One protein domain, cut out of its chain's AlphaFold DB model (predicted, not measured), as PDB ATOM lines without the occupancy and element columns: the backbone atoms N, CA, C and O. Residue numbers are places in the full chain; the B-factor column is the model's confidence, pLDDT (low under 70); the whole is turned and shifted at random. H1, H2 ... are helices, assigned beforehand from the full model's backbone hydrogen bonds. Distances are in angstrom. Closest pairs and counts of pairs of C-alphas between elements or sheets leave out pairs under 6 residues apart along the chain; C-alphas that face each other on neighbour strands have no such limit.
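Overview. This is residues 18 to 88, 154 to 211 and 261 to 317 of the 507 residues of the protein "HTH_Tnp_Tc3_2 domain-containing protein" of Rutstroemia sp. NJR-2017a WRK4 (UniProt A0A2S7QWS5). Long helices run side by side along one axis, H4, H5, H7 and H8 with H3 a shorter partner, in an up-and-down bundle, and H2 crosses steeply against H8 and H3 to complete a ring of contacts. The long link of residues 42 to 65 loops out at one end and then runs back through the middle of the ring, while the short H6 lies at that same end and H1 at the opposite end. The printed part has 186 residues, with eight named helices, H1 to H8 along the chain, and no named strand; the class is all helix, with 119 residues in named elements. It is compact, with a radius of gyration of the C-alphas of 16.4 A and spans of 47, 36 and 34 A.

Arrangement. The longest helix, H4, residues 158 to 181, touches H8, residues 291 to 310, at a shallow tilt of 1 degree, opposite ways; the closest C-alphas are Gln 170 and Ile 297, 5.5 A. With residues 167 to 178 alone, H4 touches H5, residues 185 to 201, in a helical hairpin, closest C-alphas Ser 174 and Phe 187, 4.7 A. H5 touches H7, residues 266 to 285, opposite ways at a shallow tilt of 18 degrees, closest C-alphas Ile 189 and Leu 280, 7.0 A. H7 touches H3, residues 66 to 78, opposite ways at a shallow tilt of 32 degrees, closest C-alphas Val 77 and Pro 267, 5.1 A. H3 and H2, residues 31 to 41, touch about perpendicular at 86 degrees, closest C-alphas Gly 31 and Tyr 69, 4.0 A. H8, with residues 305 to 309 alone, touches H2 at a steep tilt of 56 degrees, closest C-alphas Ala 37 and Ser 309, 4.2 A. H1, residues 20 to 26, touches residues 281 to 285 of H7, closest C-alphas Ser 24 and Ser 285, 6.5 A. H6, residues 204 to 210, is close to but not clearly touching H2, closest C-alphas Ala 39 and Trp 206, 7.2 A. Every O i to N i+4 pair is within hydrogen-bond range in H2, H5, H6, H7 and H8, but 7 of 9 in H3, 16 of 20 in H4 and 1 of 3 in H1, where 3 of 4 O i to N i+3 pairs are.

Along the chain. H4 is 35.3 A long, from C-alpha 158 at (51.342, 50.074, 2.827); H8 is 28.5 A, H7 28.4 A, H5 23.9 A, H3 19.3 A and H2 15.4 A. H1, 10.4 A, begins at (42.199, 44.294, -29.641); H6 is 10.1 A. H8 ends at (53.394, 38.026, -2.830).

Size, cuts and confidence. The C-alphas farthest apart, Asn 18 and Pro 50, are 50.5 A apart. Residues 89 to 153 and 212 to 260 are not printed, with C-alpha gaps of 19.9 A and 11.9 A. The link from H2 to H3 is long; within it residues 45 to 46 pair with 55 to 56, antiparallel. Mean pLDDT of the printed part is 88.9; residue 80 is under 70.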
ATOM      1  N   ASN A  18      46.629  48.605 -32.860       78.00
ATOM      2  CA  ASN A  18      45.473  48.333 -32.003       78.00
ATOM      3  C   ASN A  18      45.360  46.828 -31.697       78.00
ATOM      4  O   ASN A  18      44.641  46.113 -32.392       78.00
ATOM      5  N   PRO A  19      46.021  46.342 -30.635       78.50
ATOM      6  CA  PRO A  19      45.975  44.933 -30.236       78.50
ATOM      7  C   PRO A  19      44.659  44.567 -29.518       78.50
ATOM      8  O   PRO A  19      44.658  44.240 -28.332       78.50
ATOM      9  N   SER A  20      43.516  44.648 -30.207       73.00
ATOM     10  CA  SER A  20      42.199  44.294 -29.641       73.00
ATOM     11  C   SER A  20      42.083  42.806 -29.303       73.00
ATOM     12  O   SER A  20      41.577  42.450 -28.242       73.00
ATOM     13  N   ASP A  21      42.603  41.938 -30.171       72.75
ATOM     14  CA  ASP A  21      42.351  40.490 -30.104       72.75
ATOM     15  C   ASP A  21      43.073  39.820 -28.924       72.75
ATOM     16  O   ASP A  21      42.560  38.890 -28.303       72.75
ATOM     17  N   ILE A  22      44.253  40.336 -28.565       80.44
ATOM     18  CA  ILE A  22      45.053  39.839 -27.435       80.44
ATOM     19  C   ILE A  22      44.402  40.203 -26.096       80.44
ATOM     20  O   ILE A  22      44.596  39.509 -25.101       80.44
ATOM     21  N   LEU A  23      43.607  41.270 -26.050       77.44
ATOM     22  CA  LEU A  23      43.110  41.824 -24.799       77.44
ATOM     23  C   LEU A  23      42.088  40.902 -24.113       77.44
ATOM     24  O   LEU A  23      42.149  40.714 -22.898       77.44
ATOM     25  N   SER A  24      41.224  40.251 -24.893       76.62
ATOM     26  CA  SER A  24      40.309  39.207 -24.406       76.62
ATOM     27  C   SER A  24      41.056  37.977 -23.881       76.62
ATOM     28  O   SER A  24      40.635  37.367 -22.904       76.62
ATOM     29  N   LEU A  25      42.182  37.633 -24.514       81.56
ATOM     30  CA  LEU A  25      43.043  36.511 -24.131       81.56
ATOM     31  C   LEU A  25      43.773  36.793 -22.817       81.56
ATOM     32  O   LEU A  25      43.794  35.948 -21.926       81.56
ATOM     33  N   LEU A  26      44.315  38.005 -22.676       84.44
ATOM     34  CA  LEU A  26      44.946  38.448 -21.442       84.44
ATOM     35  C   LEU A  26      43.949  38.382 -20.286       84.44
ATOM     36  O   LEU A  26      44.311  37.836 -19.251       84.44
ATOM     37  N   LEU A  27      42.706  38.860 -20.479       80.62
ATOM     38  CA  LEU A  27      41.654  38.920 -19.446       80.62
ATOM     39  C   LEU A  27      41.277  37.564 -18.805       80.62
ATOM     40  O   LEU A  27      40.596  37.527 -17.776       80.62
ATOM     41  N   ILE A  28      41.695  36.454 -19.406       82.31
ATOM     42  CA  ILE A  28      41.435  35.102 -18.905       82.31
ATOM     43  C   ILE A  28      42.604  34.591 -18.042       82.31
ATOM     44  O   ILE A  28      42.410  33.732 -17.182       82.31
ATOM     45  N   ILE A  29      43.816  35.117 -18.234       86.38
ATOM     46  CA  ILE A  29      45.040  34.606 -17.610       86.38
ATOM     47  C   ILE A  29      45.287  35.297 -16.262       86.38
ATOM     48  O   ILE A  29      45.285  36.522 -16.159       86.38
ATOM     49  N   GLY A  30      45.592  34.506 -15.229       85.94
ATOM     50  CA  GLY A  30      46.022  35.013 -13.917       85.94
ATOM     51  C   GLY A  30      44.903  35.177 -12.885       85.94
ATOM     52  O   GLY A  30      45.007  36.026 -11.995       85.94
ATOM     53  N   GLY A  31      43.820  34.400 -12.995       90.94
ATOM     54  CA  GLY A  31      42.744  34.395 -11.996       90.94
ATOM     55  C   GLY A  31      43.199  33.962 -10.596       90.94
ATOM     56  O   GLY A  31      42.726  34.504  -9.604       90.94
ATOM     57  N   ASP A  32      44.186  33.072 -10.515       90.81
ATOM     58  CA  ASP A  32      44.835  32.624  -9.277       90.81
ATOM     59  C   ASP A  32      45.590  33.759  -8.559       90.81
ATOM     60  O   ASP A  32      45.563  33.874  -7.330       90.81
ATOM     61  N   VAL A  33      46.238  34.646  -9.320       93.75
ATOM     62  CA  VAL A  33      46.909  35.837  -8.778       93.75
ATOM     63  C   VAL A  33      45.888  36.791  -8.163       93.75
ATOM     64  O   VAL A  33      46.115  37.322  -7.073       93.75
ATOM     65  N   VAL A  34      44.754  36.999  -8.840       95.12
ATOM     66  CA  VAL A  34      43.650  37.835  -8.341       95.12
ATOM     67  C   VAL A  34      43.064  37.244  -7.063       95.12
ATOM     68  O   VAL A  34      42.959  37.954  -6.066       95.12
ATOM     69  N   GLU A  35      42.755  35.948  -7.060       93.88
ATOM     70  CA  GLU A  35      42.235  35.231  -5.893       93.88
ATOM     71  C   GLU A  35      43.139  35.411  -4.665       93.88
ATOM     72  O   GLU A  35      42.686  35.833  -3.599       93.88
ATOM     73  N   ARG A  36      44.449  35.177  -4.827       94.06
ATOM     74  CA  ARG A  36      45.437  35.337  -3.750       94.06
ATOM     75  C   ARG A  36      45.581  36.791  -3.298       94.06
ATOM     76  O   ARG A  36      45.765  37.036  -2.105       94.06
ATOM     77  N   ALA A  37      45.488  37.756  -4.215       95.25
ATOM     78  CA  ALA A  37      45.520  39.178  -3.879       95.25
ATOM     79  C   ALA A  37      44.294  39.593  -3.047       95.25
ATOM     80  O   ALA A  37      44.447  40.313  -2.056       95.25
ATOM     81  N   ILE A  38      43.096  39.096  -3.388       95.06
ATOM     82  CA  ILE A  38      41.877  39.325  -2.598       95.06
ATOM     83  C   ILE A  38      42.013  38.664  -1.227       95.06
ATOM     84  O   ILE A  38      41.867  39.349  -0.214       95.06
ATOM     85  N   ALA A  39      42.370  37.377  -1.177       93.56
ATOM     86  CA  ALA A  39      42.571  36.635   0.069       93.56
ATOM     87  C   ALA A  39      43.528  37.372   1.018       93.56
ATOM     88  O   ALA A  39      43.301  37.453   2.232       93.56
ATOM     89  N   GLN A  40      44.570  37.990   0.458       92.31
ATOM     90  CA  GLN A  40      45.525  38.785   1.206       92.31
ATOM     91  C   GLN A  40      44.962  40.117   1.692       92.31
ATOM     92  O   GLN A  40      45.071  40.398   2.887       92.31
ATOM     93  N   LEU A  41      44.377  40.931   0.811       93.50
ATOM     94  CA  LEU A  41      43.936  42.294   1.126       93.50
ATOM     95  C   LEU A  41      42.595  42.366   1.869       93.50
ATOM     96  O   LEU A  41      42.327  43.380   2.518       93.50
ATOM     97  N   PHE A  42      41.795  41.300   1.839       93.00
ATOM     98  CA  PHE A  42      40.501  41.238   2.509       93.00
ATOM     99  C   PHE A  42      40.622  41.381   4.032       93.00
ATOM    100  O   PHE A  42      41.434  40.706   4.672       93.00
ATOM    101  N   GLY A  43      39.748  42.186   4.635       87.19
ATOM    102  CA  GLY A  43      39.513  42.158   6.082       87.19
ATOM    103  C   GLY A  43      39.179  43.489   6.719       87.19
ATOM    104  O   GLY A  43      38.456  43.520   7.715       87.19
ATOM    105  N   TYR A  44      39.662  44.588   6.146       89.69
ATOM    106  CA  TYR A  44      39.275  45.907   6.620       89.69
ATOM    107  C   TYR A  44      37.804  46.166   6.277       89.69
ATOM    108  O   TYR A  44      37.373  45.919   5.149       89.69
ATOM    109  N   TYR A  45      37.031  46.647   7.250       89.31
ATOM    110  CA  TYR A  45      35.623  46.973   7.057       89.31
ATOM    111  C   TYR A  45      35.263  48.306   7.698       89.31
ATOM    112  O   TYR A  45      35.784  48.684   8.751       89.31
ATOM    113  N   ILE A  46      34.312  48.990   7.073       87.31
ATOM    114  CA  ILE A  46      33.677  50.190   7.600       87.31
ATOM    115  C   ILE A  46      32.253  49.819   8.007       87.31
ATOM    116  O   ILE A  46      31.544  49.108   7.295       87.31
ATOM    117  N   GLN A  47      31.844  50.287   9.180       85.88
ATOM    118  CA  GLN A  47      30.474  50.172   9.662       85.88
ATOM    119  C   GLN A  47      29.948  51.595   9.885       85.88
ATOM    120  O   GLN A  47      30.234  52.176  10.931       85.88
ATOM    121  N   PRO A  48      29.244  52.181   8.897       83.50
ATOM    122  CA  PRO A  48      28.797  53.574   8.962       83.50
ATOM    123  C   PRO A  48      27.830  53.851  10.120       83.50
ATOM    124  O   PRO A  48      27.776  54.961  10.636       83.50
ATOM    125  N   SER A  49      27.063  52.840  10.533       86.00
ATOM    126  CA  SER A  49      26.108  52.913  11.639       86.00
ATOM    127  C   SER A  49      25.967  51.536  12.305       86.00
ATOM    128  O   SER A  49      26.137  50.522  11.618       86.00
ATOM    129  N   PRO A  50      25.652  51.449  13.615       80.88
ATOM    130  CA  PRO A  50      25.516  50.177  14.335       80.88
ATOM    131  C   PRO A  50      24.560  49.176  13.672       80.88
ATOM    132  O   PRO A  50      24.816  47.977  13.712       80.88
ATOM    133  N   ASN A  51      23.516  49.671  13.001       85.62
ATOM    134  CA  ASN A  51      22.494  48.845  12.350       85.62
ATOM    135  C   ASN A  51      22.790  48.541  10.872       85.62
ATOM    136  O   ASN A  51      22.019  47.835  10.227       85.62
ATOM    137  N   TRP A  52      23.871  49.088  10.313       82.25
ATOM    138  CA  TRP A  52      24.246  48.856   8.920       82.25
ATOM    139  C   TRP A  52      25.151  47.629   8.781       82.25
ATOM    140  O   TRP A  52      25.970  47.362   9.669       82.25
ATOM    141  N   PRO A  53      25.047  46.886   7.662       81.88
ATOM    142  CA  PRO A  53      25.944  45.773   7.394       81.88
ATOM    143  C   PRO A  53      27.393  46.261   7.297       81.88
ATOM    144  O   PRO A  53      27.671  47.382   6.864       81.88
ATOM    145  N   ARG A  54      28.335  45.400   7.695       85.94
ATOM    146  CA  ARG A  54      29.769  45.670   7.542       85.94
ATOM    147  C   ARG A  54      30.115  45.707   6.056       85.94
ATOM    148  O   ARG A  54      29.916  44.712   5.360       85.94
ATOM    149  N   LEU A  55      30.652  46.833   5.601       86.12
ATOM    150  CA  LEU A  55      31.150  47.005   4.242       86.12
ATOM    151  C   LEU A  55      32.643  46.704   4.239       86.12
ATOM    152  O   LEU A  55      33.431  47.461   4.810       86.12
ATOM    153  N   TYR A  56      33.024  45.581   3.640       90.50
ATOM    154  CA  TYR A  56      34.426  45.225   3.464       90.50
ATOM    155  C   TYR A  56      35.035  46.049   2.332       90.50
ATOM    156  O   TYR A  56      34.350  46.377   1.369       90.50
ATOM    157  N   LEU A  57      36.309  46.409   2.474       91.00
ATOM    158  CA  LEU A  57      37.054  47.161   1.471       91.00
ATOM    159  C   LEU A  57      38.324  46.401   1.097       91.00
ATOM    160  O   LEU A  57      39.282  46.343   1.877       91.00
ATOM    161  N   THR A  58      38.333  45.868  -0.122       94.19
ATOM    162  CA  THR A  58      39.447  45.082  -0.658       94.19
ATOM    163  C   THR A  58      40.014  45.762  -1.908       94.19
ATOM    164  O   THR A  58      39.460  45.591  -2.995       94.19
ATOM    165  N   PRO A  59      41.093  46.558  -1.782       94.69
ATOM    166  CA  PRO A  59      41.646  47.338  -2.885       94.69
ATOM    167  C   PRO A  59      42.520  46.482  -3.805       94.69
ATOM    168  O   PRO A  59      43.748  46.541  -3.767       94.69
ATOM    169  N   VAL A  60      41.876  45.666  -4.630       96.06
ATOM    170  CA  VAL A  60      42.525  44.905  -5.702       96.06
ATOM    171  C   VAL A  60      42.189  45.598  -7.018       96.06
ATOM    172  O   VAL A  60      41.016  45.757  -7.356       96.06
ATOM    173  N   ALA A  61      43.212  46.061  -7.734       95.44
ATOM    174  CA  ALA A  61      43.038  46.856  -8.941       95.44
ATOM    175  C   ALA A  61      42.460  46.025 -10.095       95.44
ATOM    176  O   ALA A  61      42.662  44.805 -10.179       95.44
ATOM    177  N   PHE A  62      41.761  46.691 -11.020       95.19
ATOM    178  CA  PHE A  62      41.280  46.047 -12.241       95.19
ATOM    179  C   PHE A  62      42.477  45.577 -13.079       95.19
ATOM    180  O   PHE A  62      43.441  46.308 -13.276       95.19
ATOM    181  N   SER A  63      42.460  44.338 -13.552       93.94
ATOM    182  CA  SER A  63      43.590  43.717 -14.247       93.94
ATOM    183  C   SER A  63      43.128  42.552 -15.110       93.94
ATOM    184  O   SER A  63      41.956  42.170 -15.090       93.94
ATOM    185  N   PHE A  64      44.062  41.960 -15.851       88.50
ATOM    186  CA  PHE A  64      43.749  40.868 -16.756       88.50
ATOM    187  C   PHE A  64      43.355  39.540 -16.072       88.50
ATOM    188  O   PHE A  64      42.884  38.650 -16.745       88.50
ATOM    189  N   GLY A  65      43.468  39.371 -14.753       90.25
ATOM    190  CA  GLY A  65      43.084  38.096 -14.114       90.25
ATOM    191  C   GLY A  65      41.602  37.974 -13.742       90.25
ATOM    192  O   GLY A  65      41.134  36.893 -13.388       90.25
ATOM    193  N   TRP A  66      40.849  39.076 -13.764       94.12
ATOM    194  CA  TRP A  66      39.539  39.127 -13.110       94.12
ATOM    195  C   TRP A  66      38.451  38.316 -13.798       94.12
ATOM    196  O   TRP A  66      37.634  37.715 -13.104       94.12
ATOM    197  N   VAL A  67      38.427  38.275 -15.133       92.06
ATOM    198  CA  VAL A  67      37.416  37.479 -15.841       92.06
ATOM    199  C   VAL A  67      37.693  35.995 -15.624       92.06
ATOM    200  O   VAL A  67      36.775  35.256 -15.278       92.06
ATOM    201  N   GLY A  68      38.961  35.576 -15.719       90.88
ATOM    202  CA  GLY A  68      39.377  34.221 -15.348       90.88
ATOM    203  C   GLY A  68      38.925  33.844 -13.934       90.88
ATOM    204  O   GLY A  68      38.267  32.821 -13.752       90.88
ATOM    205  N   TYR A  69      39.180  34.715 -12.953       92.25
ATOM    206  CA  TYR A  69      38.730  34.519 -11.572       92.25
ATOM    207  C   TYR A  69      37.196  34.464 -11.425       92.25
ATOM    208  O   TYR A  69      36.651  33.656 -10.674       92.25
ATOM    209  N   ALA A  70      36.456  35.301 -12.152       91.12
ATOM    210  CA  ALA A  70      34.996  35.304 -12.103       91.12
ATOM    211  C   ALA A  70      34.403  33.962 -12.568       91.12
ATOM    212  O   ALA A  70      33.470  33.449 -11.951       91.12
ATOM    213  N   PHE A  71      34.975  33.348 -13.606       87.75
ATOM    214  CA  PHE A  71      34.539  32.029 -14.069       87.75
ATOM    215  C   PHE A  71      34.986  30.889 -13.142       87.75
ATOM    216  O   PHE A  71      34.203  29.963 -12.918       87.75
ATOM    217  N   THR A  72      36.187  30.941 -12.553       87.94
ATOM    218  CA  THR A  72      36.608  29.923 -11.570       87.94
ATOM    219  C   THR A  72      35.782  30.004 -10.285       87.94
ATOM    220  O   THR A  72      35.322  28.980  -9.783       87.94
ATOM    221  N   SER A  73      35.497  31.213  -9.794       86.25
ATOM    222  CA  SER A  73      34.611  31.420  -8.643       86.25
ATOM    223  C   SER A  73      33.165  30.996  -8.932       86.25
ATOM    224  O   SER A  73      32.497  30.487  -8.036       86.25
ATOM    225  N   LEU A  74      32.683  31.086 -10.178       84.31
ATOM    226  CA  LEU A  74      31.387  30.515 -10.560       84.31
ATOM    227  C   LEU A  74      31.367  28.986 -10.429       84.31
ATOM    228  O   LEU A  74      30.369  28.430  -9.975       84.31
ATOM    229  N   ALA A  75      32.458  28.293 -10.764       79.25
ATOM    230  CA  ALA A  75      32.547  26.844 -10.567       79.25
ATOM    231  C   ALA A  75      32.425  26.460  -9.080       79.25
ATOM    232  O   ALA A  75      31.820  25.435  -8.756       79.25
ATOM    233  N   SER A  76      32.897  27.322  -8.167       72.38
ATOM    234  CA  SER A  76      32.720  27.119  -6.723       72.38
ATOM    235  C   SER A  76      31.241  27.060  -6.315       72.38
ATOM    236  O   SER A  76      30.901  26.307  -5.410       72.38
ATOM    237  N   VAL A  77      30.338  27.751  -7.027       70.69
ATOM    238  CA  VAL A  77      28.885  27.716  -6.766       70.69
ATOM    239  C   VAL A  77      28.307  26.304  -6.913       70.69
ATOM    240  O   VAL A  77      27.374  25.941  -6.192       70.69
ATOM    241  N   VAL A  78      28.868  25.514  -7.830       71.12
ATOM    242  CA  VAL A  78      28.444  24.136  -8.116       71.12
ATOM    243  C   VAL A  78      29.177  23.125  -7.226       71.12
ATOM    244  O   VAL A  78      28.593  22.107  -6.864       71.12
ATOM    245  N   GLY A  79      30.437  23.405  -6.877       71.69
ATOM    246  CA  GLY A  79      31.305  22.525  -6.089       71.69
ATOM    247  C   GLY A  79      31.384  22.884  -4.602       71.69
ATOM    248  O   GLY A  79      30.374  22.943  -3.904       71.69
ATOM    249  N   ASP A  80      32.610  23.110  -4.123       66.81
ATOM    250  CA  ASP A  80      32.953  23.246  -2.698       66.81
ATOM    251  C   ASP A  80      32.511  24.574  -2.055       66.81
ATOM    252  O   ASP A  80      32.618  24.742  -0.839       66.81
ATOM    253  N   LYS A  81      31.982  25.514  -2.854       70.06
ATOM    254  CA  LYS A  81      31.453  26.828  -2.441       70.06
ATOM    255  C   LYS A  81      32.418  27.687  -1.620       70.06
ATOM    256  O   LYS A  81      31.964  28.471  -0.783       70.06
ATOM    257  N   GLN A  82      33.717  27.542  -1.881       78.56
ATOM    258  CA  GLN A  82      34.787  28.318  -1.258       78.56
ATOM    259  C   GLN A  82      35.355  29.362  -2.225       78.56
ATOM    260  O   GLN A  82      35.566  29.071  -3.402       78.56
ATOM    261  N   LEU A  83      35.576  30.578  -1.721       86.44
ATOM    262  CA  LEU A  83      36.231  31.684  -2.429       86.44
ATOM    263  C   LEU A  83      37.710  31.828  -2.074       86.44
ATOM    264  O   LEU A  83      38.487  32.315  -2.891       86.44
ATOM    265  N   MET A  84      38.080  31.462  -0.847       89.12
ATOM    266  CA  MET A  84      39.461  31.402  -0.399       89.12
ATOM    267  C   MET A  84      40.196  30.269  -1.121       89.12
ATOM    268  O   MET A  84      39.606  29.205  -1.323       89.12
ATOM    269  N   PRO A  85      41.500  30.445  -1.409       87.94
ATOM    270  CA  PRO A  85      42.315  29.370  -1.954       87.94
ATOM    271  C   PRO A  85      42.217  28.110  -1.094       87.94
ATOM    272  O   PRO A  85      42.414  28.164   0.124       87.94
ATOM    273  N   SER A  86      41.927  26.981  -1.741       78.75
ATOM    274  CA  SER A  86      41.748  25.675  -1.092       78.75
ATOM    275  C   SER A  86      43.043  25.134  -0.482       78.75
ATOM    276  O   SER A  86      43.017  24.397   0.507       78.75
ATOM    277  N   GLU A  87      44.186  25.522  -1.048       83.19
ATOM    278  CA  GLU A  87      45.508  25.204  -0.527       83.19
ATOM    279  C   GLU A  87      46.045  26.336   0.362       83.19
ATOM    280  O   GLU A  87      45.909  27.523   0.036       83.19
ATOM    281  N   PRO A  88      46.706  26.002   1.485       85.62
ATOM    282  CA  PRO A  88      47.377  27.006   2.294       85.62
ATOM    283  C   PRO A  88      48.523  27.649   1.500       85.62
ATOM    284  O   PRO A  88      49.229  26.972   0.759       85.62
ATOM    285  N   PRO A 154      41.656  44.384  11.651       84.06
ATOM    286  CA  PRO A 154      42.847  44.385  10.809       84.06
ATOM    287  C   PRO A 154      43.459  45.778  10.679       84.06
ATOM    288  O   PRO A 154      42.746  46.759  10.462       84.06
ATOM    289  N   GLU A 155      44.780  45.851  10.787       87.56
ATOM    290  CA  GLU A 155      45.526  47.092  10.583       87.56
ATOM    291  C   GLU A 155      45.649  47.437   9.094       87.56
ATOM    292  O   GLU A 155      45.729  46.556   8.232       87.56
ATOM    293  N   ILE A 156      45.679  48.736   8.799       89.38
ATOM    294  CA  ILE A 156      45.965  49.246   7.457       89.38
ATOM    295  C   ILE A 156      47.480  49.293   7.283       89.38
ATOM    296  O   ILE A 156      48.192  49.871   8.102       89.38
ATOM    297  N   ASP A 157      47.971  48.723   6.189       91.19
ATOM    298  CA  ASP A 157      49.382  48.730   5.833       91.19
ATOM    299  C   ASP A 157      49.627  49.366   4.457       91.19
ATOM    300  O   ASP A 157      48.710  49.750   3.726       91.19
ATOM    301  N   LYS A 158      50.909  49.467   4.092       92.56
ATOM    302  CA  LYS A 158      51.342  50.074   2.827       92.56
ATOM    303  C   LYS A 158      50.813  49.320   1.605       92.56
ATOM    304  O   LYS A 158      50.488  49.965   0.615       92.56
ATOM    305  N   VAL A 159      50.700  47.989   1.669       93.56
ATOM    306  CA  VAL A 159      50.209  47.164   0.549       93.56
ATOM    307  C   VAL A 159      48.736  47.469   0.263       93.56
ATOM    308  O   VAL A 159      48.356  47.630  -0.894       93.56
ATOM    309  N   TRP A 160      47.921  47.629   1.310       94.31
ATOM    310  CA  TRP A 160      46.517  48.012   1.173       94.31
ATOM    311  C   TRP A 160      46.353  49.428   0.598       94.31
ATOM    312  O   TRP A 160      45.557  49.636  -0.315       94.31
ATOM    313  N   ILE A 161      47.148  50.398   1.068       95.00
ATOM    314  CA  ILE A 161      47.139  51.773   0.527       95.00
ATOM    315  C   ILE A 161      47.580  51.787  -0.943       95.00
ATOM    316  O   ILE A 161      46.986  52.489  -1.762       95.00
ATOM    317  N   PHE A 162      48.595  50.994  -1.290       95.12
ATOM    318  CA  PHE A 162      49.103  50.898  -2.655       95.12
ATOM    319  C   PHE A 162      48.032  50.404  -3.636       95.12
ATOM    320  O   PHE A 162      47.943  50.934  -4.738       95.12
ATOM    321  N   GLY A 163      47.154  49.483  -3.222       95.38
ATOM    322  CA  GLY A 163      46.009  49.064  -4.036       95.38
ATOM    323  C   GLY A 163      45.085  50.224  -4.426       95.38
ATOM    324  O   GLY A 163      44.742  50.380  -5.598       95.38
ATOM    325  N   TRP A 164      44.743  51.104  -3.478       96.94
ATOM    326  CA  TRP A 164      43.941  52.300  -3.768       96.94
ATOM    327  C   TRP A 164      44.677  53.304  -4.654       96.94
ATOM    328  O   TRP A 164      44.076  53.857  -5.576       96.94
ATOM    329  N   LEU A 165      45.974  53.516  -4.411       97.06
ATOM    330  CA  LEU A 165      46.812  54.373  -5.253       97.06
ATOM    331  C   LEU A 165      46.807  53.882  -6.709       97.06
ATOM    332  O   LEU A 165      46.665  54.684  -7.635       97.06
ATOM    333  N   THR A 166      46.915  52.568  -6.917       96.88
ATOM    334  CA  THR A 166      46.846  51.959  -8.245       96.88
ATOM    335  C   THR A 166      45.483  52.174  -8.892       96.88
ATOM    336  O   THR A 166      45.442  52.601 -10.042       96.88
ATOM    337  N   ILE A 167      44.376  51.969  -8.169       97.06
ATOM    338  CA  ILE A 167      43.021  52.217  -8.693       97.06
ATOM    339  C   ILE A 167      42.857  53.681  -9.133       97.06
ATOM    340  O   ILE A 167      42.392  53.948 -10.240       97.06
ATOM    341  N   ILE A 168      43.295  54.639  -8.310       97.12
ATOM    342  CA  ILE A 168      43.246  56.072  -8.652       97.12
ATOM    343  C   ILE A 168      44.092  56.358  -9.900       97.12
ATOM    344  O   ILE A 168      43.652  57.076 -10.799       97.12
ATOM    345  N   THR A 169      45.279  55.756  -9.990       96.81
ATOM    346  CA  THR A 169      46.172  55.892 -11.149       96.81
ATOM    347  C   THR A 169      45.528  55.332 -12.420       96.81
ATOM    348  O   THR A 169      45.572  55.981 -13.463       96.81
ATOM    349  N   GLN A 170      44.876  54.168 -12.347       97.06
ATOM    350  CA  GLN A 170      44.159  53.565 -13.473       97.06
ATOM    351  C   GLN A 170      43.020  54.454 -13.964       97.06
ATOM    352  O   GLN A 170      42.899  54.684 -15.167       97.06
ATOM    353  N   LEU A 171      42.226  55.003 -13.041       95.75
ATOM    354  CA  LEU A 171      41.167  55.949 -13.383       95.75
ATOM    355  C   LEU A 171      41.747  57.205 -14.048       95.75
ATOM    356  O   LEU A 171      41.238  57.622 -15.085       95.75
ATOM    357  N   GLY A 172      42.856  57.742 -13.533       95.19
ATOM    358  CA  GLY A 172      43.562  58.878 -14.132       95.19
ATOM    359  C   GLY A 172      44.043  58.609 -15.563       95.19
ATOM    360  O   GLY A 172      43.770  59.400 -16.464       95.19
ATOM    361  N   ILE A 173      44.686  57.459 -15.802       94.62
ATOM    362  CA  ILE A 173      45.125  57.039 -17.146       94.62
ATOM    363  C   ILE A 173      43.918  56.866 -18.078       94.62
ATOM    364  O   ILE A 173      43.976  57.253 -19.245       94.62
ATOM    365  N   SER A 174      42.806  56.328 -17.569       93.81
ATOM    366  CA  SER A 174      41.599  56.074 -18.361       93.81
ATOM    367  C   SER A 174      40.871  57.347 -18.821       93.81
ATOM    368  O   SER A 174      40.110  57.294 -19.786       93.81
ATOM    369  N   ILE A 175      41.131  58.497 -18.184       93.69
ATOM    370  CA  ILE A 175      40.570  59.803 -18.568       93.69
ATOM    371  C   ILE A 175      41.307  60.402 -19.780       93.69
ATOM    372  O   ILE A 175      40.692  61.115 -20.574       93.69
ATOM    373  N   ALA A 176      42.594  60.095 -19.984       90.69
ATOM    374  CA  ALA A 176      43.383  60.691 -21.068       90.69
ATOM    375  C   ALA A 176      42.782  60.453 -22.475       90.69
ATOM    376  O   ALA A 176      42.647  61.426 -23.223       90.69
ATOM    377  N   PRO A 177      42.318  59.235 -22.838       88.00
ATOM    378  CA  PRO A 177      41.663  59.010 -24.126       88.00
ATOM    379  C   PRO A 177      40.351  59.776 -24.311       88.00
ATOM    380  O   PRO A 177      39.999  60.139 -25.436       88.00
ATOM    381  N   TRP A 178      39.635  60.031 -23.216       90.12
ATOM    382  CA  TRP A 178      38.387  60.781 -23.248       90.12
ATOM    383  C   TRP A 178      38.653  62.256 -23.559       90.12
ATOM    384  O   TRP A 178      37.997  62.817 -24.431       90.12
ATOM    385  N   ILE A 179      39.660  62.857 -22.923       90.19
ATOM    386  CA  ILE A 179      40.018  64.264 -23.159       90.19
ATOM    387  C   ILE A 179      40.632  64.458 -24.552       90.19
ATOM    388  O   ILE A 179      40.285  65.407 -25.248       90.19
ATOM    389  N   GLN A 180      41.546  63.575 -24.965       89.25
ATOM    390  CA  GLN A 180      42.341  63.784 -26.179       89.25
ATOM    391  C   GLN A 180      41.638  63.326 -27.465       89.25
ATOM    392  O   GLN A 180      41.843  63.926 -28.518       89.25
ATOM    393  N   TYR A 181      40.824  62.269 -27.393       84.81
ATOM    394  CA  TYR A 181      40.225  61.630 -28.571       84.81
ATOM    395  C   TYR A 181      38.692  61.569 -28.517       84.81
ATOM    396  O   TYR A 181      38.087  60.912 -29.362       84.81
ATOM    397  N   SER A 182      38.053  62.198 -27.519       83.25
ATOM    398  CA  SER A 182      36.600  62.131 -27.278       83.25
ATOM    399  C   SER A 182      36.053  60.698 -27.174       83.25
ATOM    400  O   SER A 182      34.864  60.459 -27.383       83.25
ATOM    401  N   ASN A 183      36.911  59.728 -26.832       85.00
ATOM    402  CA  ASN A 183      36.550  58.319 -26.709       85.00
ATOM    403  C   ASN A 183      36.431  57.937 -25.229       85.00
ATOM    404  O   ASN A 183      37.431  57.744 -24.537       85.00
ATOM    405  N   CYS A 184      35.194  57.804 -24.751       87.81
ATOM    406  CA  CYS A 184      34.894  57.432 -23.368       87.81
ATOM    407  C   CYS A 184      34.958  55.915 -23.097       87.81
ATOM    408  O   CYS A 184      34.830  55.502 -21.946       87.81
ATOM    409  N   GLY A 185      35.174  55.074 -24.117       89.44
ATOM    410  CA  GLY A 185      35.103  53.615 -23.984       89.44
ATOM    411  C   GLY A 185      36.093  53.050 -22.962       89.44
ATOM    412  O   GLY A 185      35.706  52.268 -22.097       89.44
ATOM    413  N   VAL A 186      37.352  53.502 -22.997       91.50
ATOM    414  CA  VAL A 186      38.394  53.059 -22.048       91.50
ATOM    415  C   VAL A 186      38.038  53.447 -20.608       91.50
ATOM    416  O   VAL A 186      38.203  52.636 -19.696       91.50
ATOM    417  N   PHE A 187      37.503  54.652 -20.404       93.44
ATOM    418  CA  PHE A 187      37.051  55.126 -19.096       93.44
ATOM    419  C   PHE A 187      35.895  54.271 -18.559       93.44
ATOM    420  O   PHE A 187      35.982  53.750 -17.448       93.44
ATOM    421  N   LEU A 188      34.850  54.053 -19.365       92.81
ATOM    422  CA  LEU A 188      33.680  53.260 -18.969       92.81
ATOM    423  C   LEU A 188      34.048  51.813 -18.624       92.81
ATOM    424  O   LEU A 188      33.574  51.290 -17.612       92.81
ATOM    425  N   ILE A 189      34.920  51.183 -19.416       93.19
ATOM    426  CA  ILE A 189      35.418  49.826 -19.142       93.19
ATOM    427  C   ILE A 189      36.214  49.802 -17.837       93.19
ATOM    428  O   ILE A 189      35.995  48.922 -17.009       93.19
ATOM    429  N   THR A 190      37.109  50.770 -17.627       94.56
ATOM    430  CA  THR A 190      37.965  50.817 -16.432       94.56
ATOM    431  C   THR A 190      37.143  51.036 -15.166       94.56
ATOM    432  O   THR A 190      37.348  50.336 -14.176       94.56
ATOM    433  N   VAL A 191      36.171  51.954 -15.193       95.81
ATOM    434  CA  VAL A 191      35.253  52.194 -14.069       95.81
ATOM    435  C   VAL A 191      34.405  50.956 -13.791       95.81
ATOM    436  O   VAL A 191      34.339  50.514 -12.647       95.81
ATOM    437  N   SER A 192      33.810  50.356 -14.824       95.50
ATOM    438  CA  SER A 192      32.970  49.163 -14.669       95.50
ATOM    439  C   SER A 192      33.773  47.979 -14.126       95.50
ATOM    440  O   SER A 192      33.370  47.366 -13.143       95.50
ATOM    441  N   GLY A 193      34.950  47.705 -14.693       94.88
ATOM    442  CA  GLY A 193      35.853  46.653 -14.221       94.88
ATOM    443  C   GLY A 193      36.337  46.886 -12.789       94.88
ATOM    444  O   GLY A 193      36.386  45.946 -12.002       94.88
ATOM    445  N   THR A 194      36.617  48.137 -12.414       96.00
ATOM    446  CA  THR A 194      36.994  48.500 -11.037       96.00
ATOM    447  C   THR A 194      35.836  48.286 -10.062       96.00
ATOM    448  O   THR A 194      36.038  47.727  -8.988       96.00
ATOM    449  N   LEU A 195      34.612  48.684 -10.421       95.88
ATOM    450  CA  LEU A 195      33.433  48.461  -9.580       95.88
ATOM    451  C   LEU A 195      33.161  46.966  -9.389       95.88
ATOM    452  O   LEU A 195      32.959  46.525  -8.259       95.88
ATOM    453  N   LEU A 196      33.217  46.178 -10.467       95.25
ATOM    454  CA  LEU A 196      33.059  44.724 -10.396       95.25
ATOM    455  C   LEU A 196      34.149  44.089  -9.524       95.25
ATOM    456  O   LEU A 196      33.831  43.273  -8.659       95.25
ATOM    457  N   ALA A 197      35.410  44.501  -9.684       95.31
ATOM    458  CA  ALA A 197      36.535  44.054  -8.865       95.31
ATOM    459  C   ALA A 197      36.313  44.341  -7.370       95.31
ATOM    460  O   ALA A 197      36.411  43.439  -6.536       95.31
ATOM    461  N   LEU A 198      35.932  45.577  -7.029       94.75
ATOM    462  CA  LEU A 198      35.676  45.985  -5.648       94.75
ATOM    463  C   LEU A 198      34.492  45.230  -5.037       94.75
ATOM    464  O   LEU A 198      34.598  44.772  -3.901       94.75
ATOM    465  N   ILE A 199      33.387  45.054  -5.766       92.81
ATOM    466  CA  ILE A 199      32.213  44.321  -5.266       92.81
ATOM    467  C   ILE A 199      32.555  42.836  -5.070       92.81
ATOM    468  O   ILE A 199      32.272  42.284  -4.008       92.81
ATOM    469  N   THR A 200      33.224  42.206  -6.044       92.31
ATOM    470  CA  THR A 200      33.639  40.791  -5.967       92.31
ATOM    471  C   THR A 200      34.594  40.557  -4.794       92.31
ATOM    472  O   THR A 200      34.433  39.617  -4.013       92.31
ATOM    473  N   GLY A 201      35.572  41.449  -4.623       91.88
ATOM    474  CA  GLY A 201      36.544  41.389  -3.534       91.88
ATOM    475  C   GLY A 201      35.973  41.746  -2.160       91.88
ATOM    476  O   GLY A 201      36.638  41.506  -1.158       91.88
ATOM    477  N   SER A 202      34.764  42.306  -2.080       91.00
ATOM    478  CA  SER A 202      34.141  42.755  -0.822       91.00
ATOM    479  C   SER A 202      33.015  41.837  -0.338       91.00
ATOM    480  O   SER A 202      32.311  42.165   0.621       91.00
ATOM    481  N   LEU A 203      32.841  40.669  -0.969       91.06
ATOM    482  CA  LEU A 203      31.857  39.674  -0.546       91.06
ATOM    483  C   LEU A 203      32.113  39.209   0.893       91.06
ATOM    484  O   LEU A 203      33.241  38.938   1.303       91.06
ATOM    485  N   ARG A 204      31.036  39.057   1.669       89.12
ATOM    486  CA  ARG A 204      31.107  38.640   3.083       89.12
ATOM    487  C   ARG A 204      31.666  37.227   3.262       89.12
ATOM    488  O   ARG A 204      32.250  36.940   4.306       89.12
ATOM    489  N   GLN A 205      31.492  36.380   2.250       89.88
ATOM    490  CA  GLN A 205      31.956  34.996   2.230       89.88
ATOM    491  C   GLN A 205      33.466  34.884   2.483       89.88
ATOM    492  O   GLN A 205      33.887  34.039   3.268       89.88
ATOM    493  N   TRP A 206      34.265  35.802   1.926       90.88
ATOM    494  CA  TRP A 206      35.706  35.867   2.171       90.88
ATOM    495  C   TRP A 206      36.043  35.910   3.660       90.88
ATOM    496  O   TRP A 206      36.957  35.230   4.104       90.88
ATOM    497  N   GLY A 207      35.290  36.677   4.453       88.69
ATOM    498  CA  GLY A 207      35.517  36.777   5.893       88.69
ATOM    499  C   GLY A 207      35.103  35.524   6.655       88.69
ATOM    500  O   GLY A 207      35.797  35.127   7.589       88.69
ATOM    501  N   ALA A 208      33.999  34.899   6.244       88.31
ATOM    502  CA  ALA A 208      33.519  33.663   6.854       88.31
ATOM    503  C   ALA A 208      34.528  32.519   6.666       88.31
ATOM    504  O   ALA A 208      34.822  31.801   7.615       88.31
ATOM    505  N   GLU A 209      35.132  32.416   5.481       89.69
ATOM    506  CA  GLU A 209      36.158  31.413   5.178       89.69
ATOM    507  C   GLU A 209      37.518  31.749   5.778       89.69
ATOM    508  O   GLU A 209      38.141  30.905   6.425       89.69
ATOM    509  N   LYS A 210      37.972  32.999   5.616       90.56
ATOM    510  CA  LYS A 210      39.277  33.456   6.101       90.56
ATOM    511  C   LYS A 210      39.414  33.214   7.608       90.56
ATOM    512  O   LYS A 210      40.434  32.683   8.043       90.56
ATOM    513  N   TRP A 211      38.372  33.500   8.395       89.75
ATOM    514  CA  TRP A 211      38.359  33.291   9.850       89.75
ATOM    515  C   TRP A 211      37.355  32.223  10.317       89.75
ATOM    516  O   TRP A 211      36.781  32.372  11.391       89.75
ATOM    517  N   GLU A 261      30.650  27.159   5.983       76.44
ATOM    518  CA  GLU A 261      29.475  27.002   5.136       76.44
ATOM    519  C   GLU A 261      29.352  28.218   4.208       76.44
ATOM    520  O   GLU A 261      29.755  29.337   4.550       76.44
ATOM    521  N   SER A 262      28.829  27.989   3.006       76.50
ATOM    522  CA  SER A 262      28.562  29.064   2.056       76.50
ATOM    523  C   SER A 262      27.293  29.803   2.442       76.50
ATOM    524  O   SER A 262      26.251  29.180   2.660       76.50
ATOM    525  N   LEU A 263      27.365  31.133   2.508       82.19
ATOM    526  CA  LEU A 263      26.181  31.966   2.691       82.19
ATOM    527  C   LEU A 263      25.221  31.749   1.512       82.19
ATOM    528  O   LEU A 263      25.641  31.705   0.357       82.19
ATOM    529  N   SER A 264      23.919  31.662   1.790       82.06
ATOM    530  CA  SER A 264      22.876  31.421   0.778       82.06
ATOM    531  C   SER A 264      22.841  32.472  -0.340       82.06
ATOM    532  O   SER A 264      22.407  32.180  -1.453       82.06
ATOM    533  N   GLU A 265      23.322  33.682  -0.055       85.00
ATOM    534  CA  GLU A 265      23.418  34.803  -0.996       85.00
ATOM    535  C   GLU A 265      24.584  34.648  -1.989       85.00
ATOM    536  O   GLU A 265      24.500  35.115  -3.127       85.00
ATOM    537  N   THR A 266      25.669  33.975  -1.588       85.69
ATOM    538  CA  THR A 266      26.924  33.898  -2.352       85.69
ATOM    539  C   THR A 266      26.749  33.277  -3.748       85.69
ATOM    540  O   THR A 266      27.216  33.891  -4.708       85.69
ATOM    541  N   PRO A 267      26.046  32.136  -3.922       87.19
ATOM    542  CA  PRO A 267      25.790  31.527  -5.231       87.19
ATOM    543  C   PRO A 267      25.242  32.480  -6.295       87.19
ATOM    544  O   PRO A 267      25.797  32.595  -7.388       87.19
ATOM    545  N   TRP A 268      24.156  33.180  -5.972       87.38
ATOM    546  CA  TRP A 268      23.480  34.061  -6.920       87.38
ATOM    547  C   TRP A 268      24.286  35.335  -7.177       87.38
ATOM    548  O   TRP A 268      24.339  35.798  -8.317       87.38
ATOM    549  N   LEU A 269      24.974  35.862  -6.158       89.31
ATOM    550  CA  LEU A 269      25.882  37.000  -6.318       89.31
ATOM    551  C   LEU A 269      27.038  36.663  -7.267       89.31
ATOM    552  O   LEU A 269      27.277  37.421  -8.205       89.31
ATOM    553  N   LEU A 270      27.698  35.514  -7.097       89.31
ATOM    554  CA  LEU A 270      28.773  35.071  -7.992       89.31
ATOM    555  C   LEU A 270      28.268  34.796  -9.413       89.31
ATOM    556  O   LEU A 270      28.906  35.221 -10.373       89.31
ATOM    557  N   GLY A 271      27.091  34.173  -9.557       90.44
ATOM    558  CA  GLY A 271      26.428  33.995 -10.853       90.44
ATOM    559  C   GLY A 271      26.173  35.319 -11.574       90.44
ATOM    560  O   GLY A 271      26.537  35.478 -12.739       90.44
ATOM    561  N   SER A 272      25.610  36.302 -10.866       91.06
ATOM    562  CA  SER A 272      25.367  37.638 -11.419       91.06
ATOM    563  C   SER A 272      26.668  38.358 -11.788       91.06
ATOM    564  O   SER A 272      26.759  38.977 -12.846       91.06
ATOM    565  N   MET A 273      27.702  38.217 -10.957       91.25
ATOM    566  CA  MET A 273      29.004  38.832 -11.174       91.25
ATOM    567  C   MET A 273      29.696  38.241 -12.407       91.25
ATOM    568  O   MET A 273      30.196  38.991 -13.240       91.25
ATOM    569  N   ALA A 274      29.661  36.918 -12.584       91.75
ATOM    570  CA  ALA A 274      30.208  36.251 -13.765       91.75
ATOM    571  C   ALA A 274      29.520  36.706 -15.064       91.75
ATOM    572  O   ALA A 274      30.195  36.956 -16.064       91.75
ATOM    573  N   LEU A 275      28.194  36.894 -15.044       93.31
ATOM    574  CA  LEU A 275      27.455  37.449 -16.185       93.31
ATOM    575  C   LEU A 275      27.878  38.891 -16.501       93.31
ATOM    576  O   LEU A 275      28.099  39.226 -17.665       93.31
ATOM    577  N   LEU A 276      28.045  39.740 -15.482       94.38
ATOM    578  CA  LEU A 276      28.518  41.116 -15.667       94.38
ATOM    579  C   LEU A 276      29.954  41.166 -16.209       94.38
ATOM    580  O   LEU A 276      30.244  41.973 -17.094       94.38
ATOM    581  N   TRP A 277      30.835  40.275 -15.750       93.94
ATOM    582  CA  TRP A 277      32.181  40.121 -16.310       93.94
ATOM    583  C   TRP A 277      32.154  39.661 -17.773       93.94
ATOM    584  O   TRP A 277      32.929  40.172 -18.581       93.94
ATOM    585  N   ALA A 278      31.235  38.766 -18.148       92.12
ATOM    586  CA  ALA A 278      31.049  38.357 -19.540       92.12
ATOM    587  C   ALA A 278      30.580  39.527 -20.427       92.12
ATOM    588  O   ALA A 278      31.115  39.727 -21.517       92.12
ATOM    589  N   PHE A 279      29.642  40.353 -19.951       93.19
ATOM    590  CA  PHE A 279      29.223  41.565 -20.667       93.19
ATOM    591  C   PHE A 279      30.350  42.591 -20.801       93.19
ATOM    592  O   PHE A 279      30.499  43.207 -21.862       93.19
ATOM    593  N   LEU A 280      31.184  42.742 -19.769       90.94
ATOM    594  CA  LEU A 280      32.373  43.582 -19.857       90.94
ATOM    595  C   LEU A 280      33.332  43.057 -20.934       90.94
ATOM    596  O   LEU A 280      33.814  43.847 -21.739       90.94
ATOM    597  N   LEU A 281      33.555  41.741 -21.015       89.38
ATOM    598  CA  LEU A 281      34.413  41.134 -22.039       89.38
ATOM    599  C   LEU A 281      33.873  41.369 -23.458       89.38
ATOM    600  O   LEU A 281      34.636  41.734 -24.351       89.38
ATOM    601  N   ILE A 282      32.559  41.245 -23.669       88.88
ATOM    602  CA  ILE A 282      31.924  41.574 -24.958       88.88
ATOM    603  C   ILE A 282      32.160  43.048 -25.313       88.88
ATOM    604  O   ILE A 282      32.541  43.365 -26.440       88.88
ATOM    605  N   THR A 283      31.988  43.947 -24.341       88.69
ATOM    606  CA  THR A 283      32.211  45.392 -24.525       88.69
ATOM    607  C   THR A 283      33.664  45.688 -24.896       88.69
ATOM    608  O   THR A 283      33.939  46.480 -25.795       88.69
ATOM    609  N   VAL A 284      34.596  45.009 -24.233       87.75
ATOM    610  CA  VAL A 284      36.033  45.106 -24.474       87.75
ATOM    611  C   VAL A 284      36.414  44.613 -25.873       87.75
ATOM    612  O   VAL A 284      37.183  45.279 -26.562       87.75
ATOM    613  N   SER A 285      35.839  43.495 -26.322       84.06
ATOM    614  CA  SER A 285      36.046  42.945 -27.671       84.06
ATOM    615  C   SER A 285      35.578  43.907 -28.775       84.06
ATOM    616  O   SER A 285      36.157  43.969 -29.859       84.06
ATOM    617  N   GLY A 286      34.565  44.731 -28.489       83.06
ATOM    618  CA  GLY A 286      34.092  45.777 -29.398       83.06
ATOM    619  C   GLY A 286      35.031  46.984 -29.546       83.06
ATOM    620  O   GLY A 286      34.815  47.812 -30.436       83.06
ATOM    621  N   LEU A 287      36.067  47.119 -28.707       83.06
ATOM    622  CA  LEU A 287      36.934  48.297 -28.680       83.06
ATOM    623  C   LEU A 287      38.023  48.225 -29.767       83.06
ATOM    624  O   LEU A 287      39.014  47.511 -29.638       83.06
ATOM    625  N   LYS A 288      37.866  49.015 -30.837       78.25
ATOM    626  CA  LYS A 288      38.795  49.030 -31.990       78.25
ATOM    627  C   LYS A 288      39.868  50.126 -31.953       78.25
ATOM    628  O   LYS A 288      40.736  50.153 -32.819       78.25
ATOM    629  N   GLN A 289      39.789  51.055 -31.003       79.81
ATOM    630  CA  GLN A 289      40.662  52.231 -30.926       79.81
ATOM    631  C   GLN A 289      41.231  52.390 -29.518       79.81
ATOM    632  O   GLN A 289      40.535  52.111 -28.545       79.81
ATOM    633  N   ASN A 290      42.459  52.910 -29.411       82.69
ATOM    634  CA  ASN A 290      43.101  53.275 -28.141       82.69
ATOM    635  C   ASN A 290      43.249  52.098 -27.150       82.69
ATOM    636  O   ASN A 290      43.328  52.303 -25.938       82.69
ATOM    637  N   THR A 291      43.330  50.862 -27.655       86.44
ATOM    638  CA  THR A 291      43.445  49.635 -26.842       86.44
ATOM    639  C   THR A 291      44.708  49.608 -25.982       86.44
ATOM    640  O   THR A 291      44.688  49.047 -24.891       86.44
ATOM    641  N   TRP A 292      45.783  50.279 -26.406       89.06
ATOM    642  CA  TRP A 292      47.027  50.406 -25.639       89.06
ATOM    643  C   TRP A 292      46.840  51.010 -24.244       89.06
ATOM    644  O   TRP A 292      47.517  50.586 -23.310       89.06
ATOM    645  N   PHE A 293      45.898  51.942 -24.067       90.62
ATOM    646  CA  PHE A 293      45.589  52.483 -22.741       90.62
ATOM    647  C   PHE A 293      44.987  51.414 -21.832       90.62
ATOM    648  O   PHE A 293      45.366  51.310 -20.669       90.62
ATOM    649  N   LEU A 294      44.093  50.583 -22.371       90.50
ATOM    650  CA  LEU A 294      43.496  49.480 -21.626       90.50
ATOM    651  C   LEU A 294      44.536  48.392 -21.316       90.50
ATOM    652  O   LEU A 294      44.522  47.839 -20.218       90.50
ATOM    653  N   ILE A 295      45.483  48.145 -22.231       91.75
ATOM    654  CA  ILE A 295      46.614  47.249 -21.965       91.75
ATOM    655  C   ILE A 295      47.476  47.782 -20.823       91.75
ATOM    656  O   ILE A 295      47.796  47.039 -19.899       91.75
ATOM    657  N   LEU A 296      47.825  49.069 -20.863       93.56
ATOM    658  CA  LEU A 296      48.616  49.717 -19.822       93.56
ATOM    659  C   LEU A 296      47.914  49.651 -18.458       93.56
ATOM    660  O   LEU A 296      48.535  49.276 -17.467       93.56
ATOM    661  N   ILE A 297      46.614  49.957 -18.414       94.50
ATOM    662  CA  ILE A 297      45.786  49.862 -17.205       94.50
ATOM    663  C   ILE A 297      45.802  48.430 -16.660       94.50
ATOM    664  O   ILE A 297      46.110  48.231 -15.484       94.50
ATOM    665  N   GLY A 298      45.528  47.438 -17.513       93.31
ATOM    666  CA  GLY A 298      45.509  46.028 -17.127       93.31
ATOM    667  C   GLY A 298      46.868  45.520 -16.640       93.31
ATOM    668  O   GLY A 298      46.926  44.803 -15.640       93.31
ATOM    669  N   ALA A 299      47.961  45.945 -17.282       93.88
ATOM    670  CA  ALA A 299      49.327  45.591 -16.903       93.88
ATOM    671  C   ALA A 299      49.725  46.195 -15.549       93.88
ATOM    672  O   ALA A 299      50.237  45.482 -14.687       93.88
ATOM    673  N   ILE A 300      49.433  47.481 -15.319       96.31
ATOM    674  CA  ILE A 300      49.664  48.141 -14.024       96.31
ATOM    675  C   ILE A 300      48.883  47.425 -12.911       96.31
ATOM    676  O   ILE A 300      49.435  47.154 -11.842       96.31
ATOM    677  N   GLY A 301      47.622  47.067 -13.169       95.94
ATOM    678  CA  GLY A 301      46.805  46.313 -12.220       95.94
ATOM    679  C   GLY A 301      47.355  44.912 -11.954       95.94
ATOM    680  O   GLY A 301      47.371  44.458 -10.815       95.94
ATOM    681  N   MET A 302      47.867  44.231 -12.983       94.75
ATOM    682  CA  MET A 302      48.485  42.913 -12.830       94.75
ATOM    683  C   MET A 302      49.748  42.983 -11.968       94.75
ATOM    684  O   MET A 302      49.904  42.166 -11.065       94.75
ATOM    685  N   VAL A 303      50.604  43.989 -12.168       95.75
ATOM    686  CA  VAL A 303      51.775  44.223 -11.306       95.75
ATOM    687  C   VAL A 303      51.347  44.458  -9.856       95.75
ATOM    688  O   VAL A 303      51.934  43.868  -8.948       95.75
ATOM    689  N   GLN A 304      50.299  45.257  -9.621       96.12
ATOM    690  CA  GLN A 304      49.776  45.467  -8.270       96.12
ATOM    691  C   GLN A 304      49.215  44.182  -7.656       96.12
ATOM    692  O   GLN A 304      49.501  43.924  -6.492       96.12
ATOM    693  N   ASN A 305      48.485  43.356  -8.407       95.94
ATOM    694  CA  ASN A 305      47.928  42.096  -7.903       95.94
ATOM    695  C   ASN A 305      49.025  41.057  -7.611       95.94
ATOM    696  O   ASN A 305      48.970  40.370  -6.590       95.94
ATOM    697  N   ILE A 306      50.062  40.970  -8.453       95.75
ATOM    698  CA  ILE A 306      51.240  40.122  -8.199       95.75
ATOM    699  C   ILE A 306      51.948  40.594  -6.928       95.75
ATOM    700  O   ILE A 306      52.220  39.796  -6.034       95.75
ATOM    701  N   TYR A 307      52.196  41.898  -6.808       96.00
ATOM    702  CA  TYR A 307      52.799  42.452  -5.603       96.00
ATOM    703  C   TYR A 307      51.923  42.191  -4.373       96.00
ATOM    704  O   TYR A 307      52.413  41.685  -3.372       96.00
ATOM    705  N   ALA A 308      50.621  42.455  -4.450       94.56
ATOM    706  CA  ALA A 308      49.692  42.281  -3.342       94.56
ATOM    707  C   ALA A 308      49.499  40.824  -2.923       94.56
ATOM    708  O   ALA A 308      49.175  40.614  -1.765       94.56
ATOM    709  N   SER A 309      49.688  39.849  -3.818       92.44
ATOM    710  CA  SER A 309      49.614  38.411  -3.511       92.44
ATOM    711  C   SER A 309      50.940  37.813  -3.023       92.44
ATOM    712  O   SER A 309      50.949  36.703  -2.485       92.44
ATOM    713  N   ALA A 310      52.064  38.510  -3.207       91.12
ATOM    714  CA  ALA A 310      53.394  38.026  -2.830       91.12
ATOM    715  C   ALA A 310      54.052  38.827  -1.698       91.12
ATOM    716  O   ALA A 310      54.948  38.307  -1.029       91.12
ATOM    717  N   ALA A 311      53.646  40.083  -1.500       91.94
ATOM    718  CA  ALA A 311      54.223  40.977  -0.509       91.94
ATOM    719  C   ALA A 311      54.026  40.417   0.897       91.94
ATOM    720  O   ALA A 311      52.975  39.882   1.235       91.94
ATOM    721  N   ARG A 312      55.033  40.594   1.742       90.31
ATOM    722  CA  ARG A 312      54.936  40.252   3.160       90.31
ATOM    723  C   ARG A 312      54.092  41.287   3.887       90.31
ATOM    724  O   ARG A 312      54.260  42.484   3.640       90.31
ATOM    725  N   ARG A 313      53.248  40.853   4.822       88.19
ATOM    726  CA  ARG A 313      52.457  41.764   5.665       88.19
ATOM    727  C   ARG A 313      52.703  41.506   7.146       88.19
ATOM    728  O   ARG A 313      53.186  40.454   7.554       88.19
ATOM    729  N   SER A 314      52.411  42.512   7.969       84.62
ATOM    730  CA  SER A 314      52.494  42.364   9.421       84.62
ATOM    731  C   SER A 314      51.330  41.524   9.945       84.62
ATOM    732  O   SER A 314      50.237  41.508   9.370       84.62
ATOM    733  N   PHE A 315      51.537  40.863  11.083       84.62
ATOM    734  CA  PHE A 315      50.531  39.998  11.708       84.62
ATOM    735  C   PHE A 315      49.219  40.732  12.029       84.62
ATOM    736  O   PHE A 315      48.134  40.180  11.834       84.62
ATOM    737  N   GLY A 316      49.308  42.017  12.397       82.25
ATOM    738  CA  GLY A 316      48.148  42.877  12.655       82.25
ATOM    739  C   GLY A 316      47.186  43.005  11.465       82.25
ATOM    740  O   GLY A 316      45.981  43.158  11.663       82.25
ATOM    741  N   THR A 317      47.665  42.852  10.226       84.69
ATOM    742  CA  THR A 317      46.810  42.888   9.019       84.69
ATOM    743  C   THR A 317      45.965  41.624   8.832       84.69
ATOM    744  O   THR A 317      44.917  41.666   8.190       84.69
TER     745      THR A 317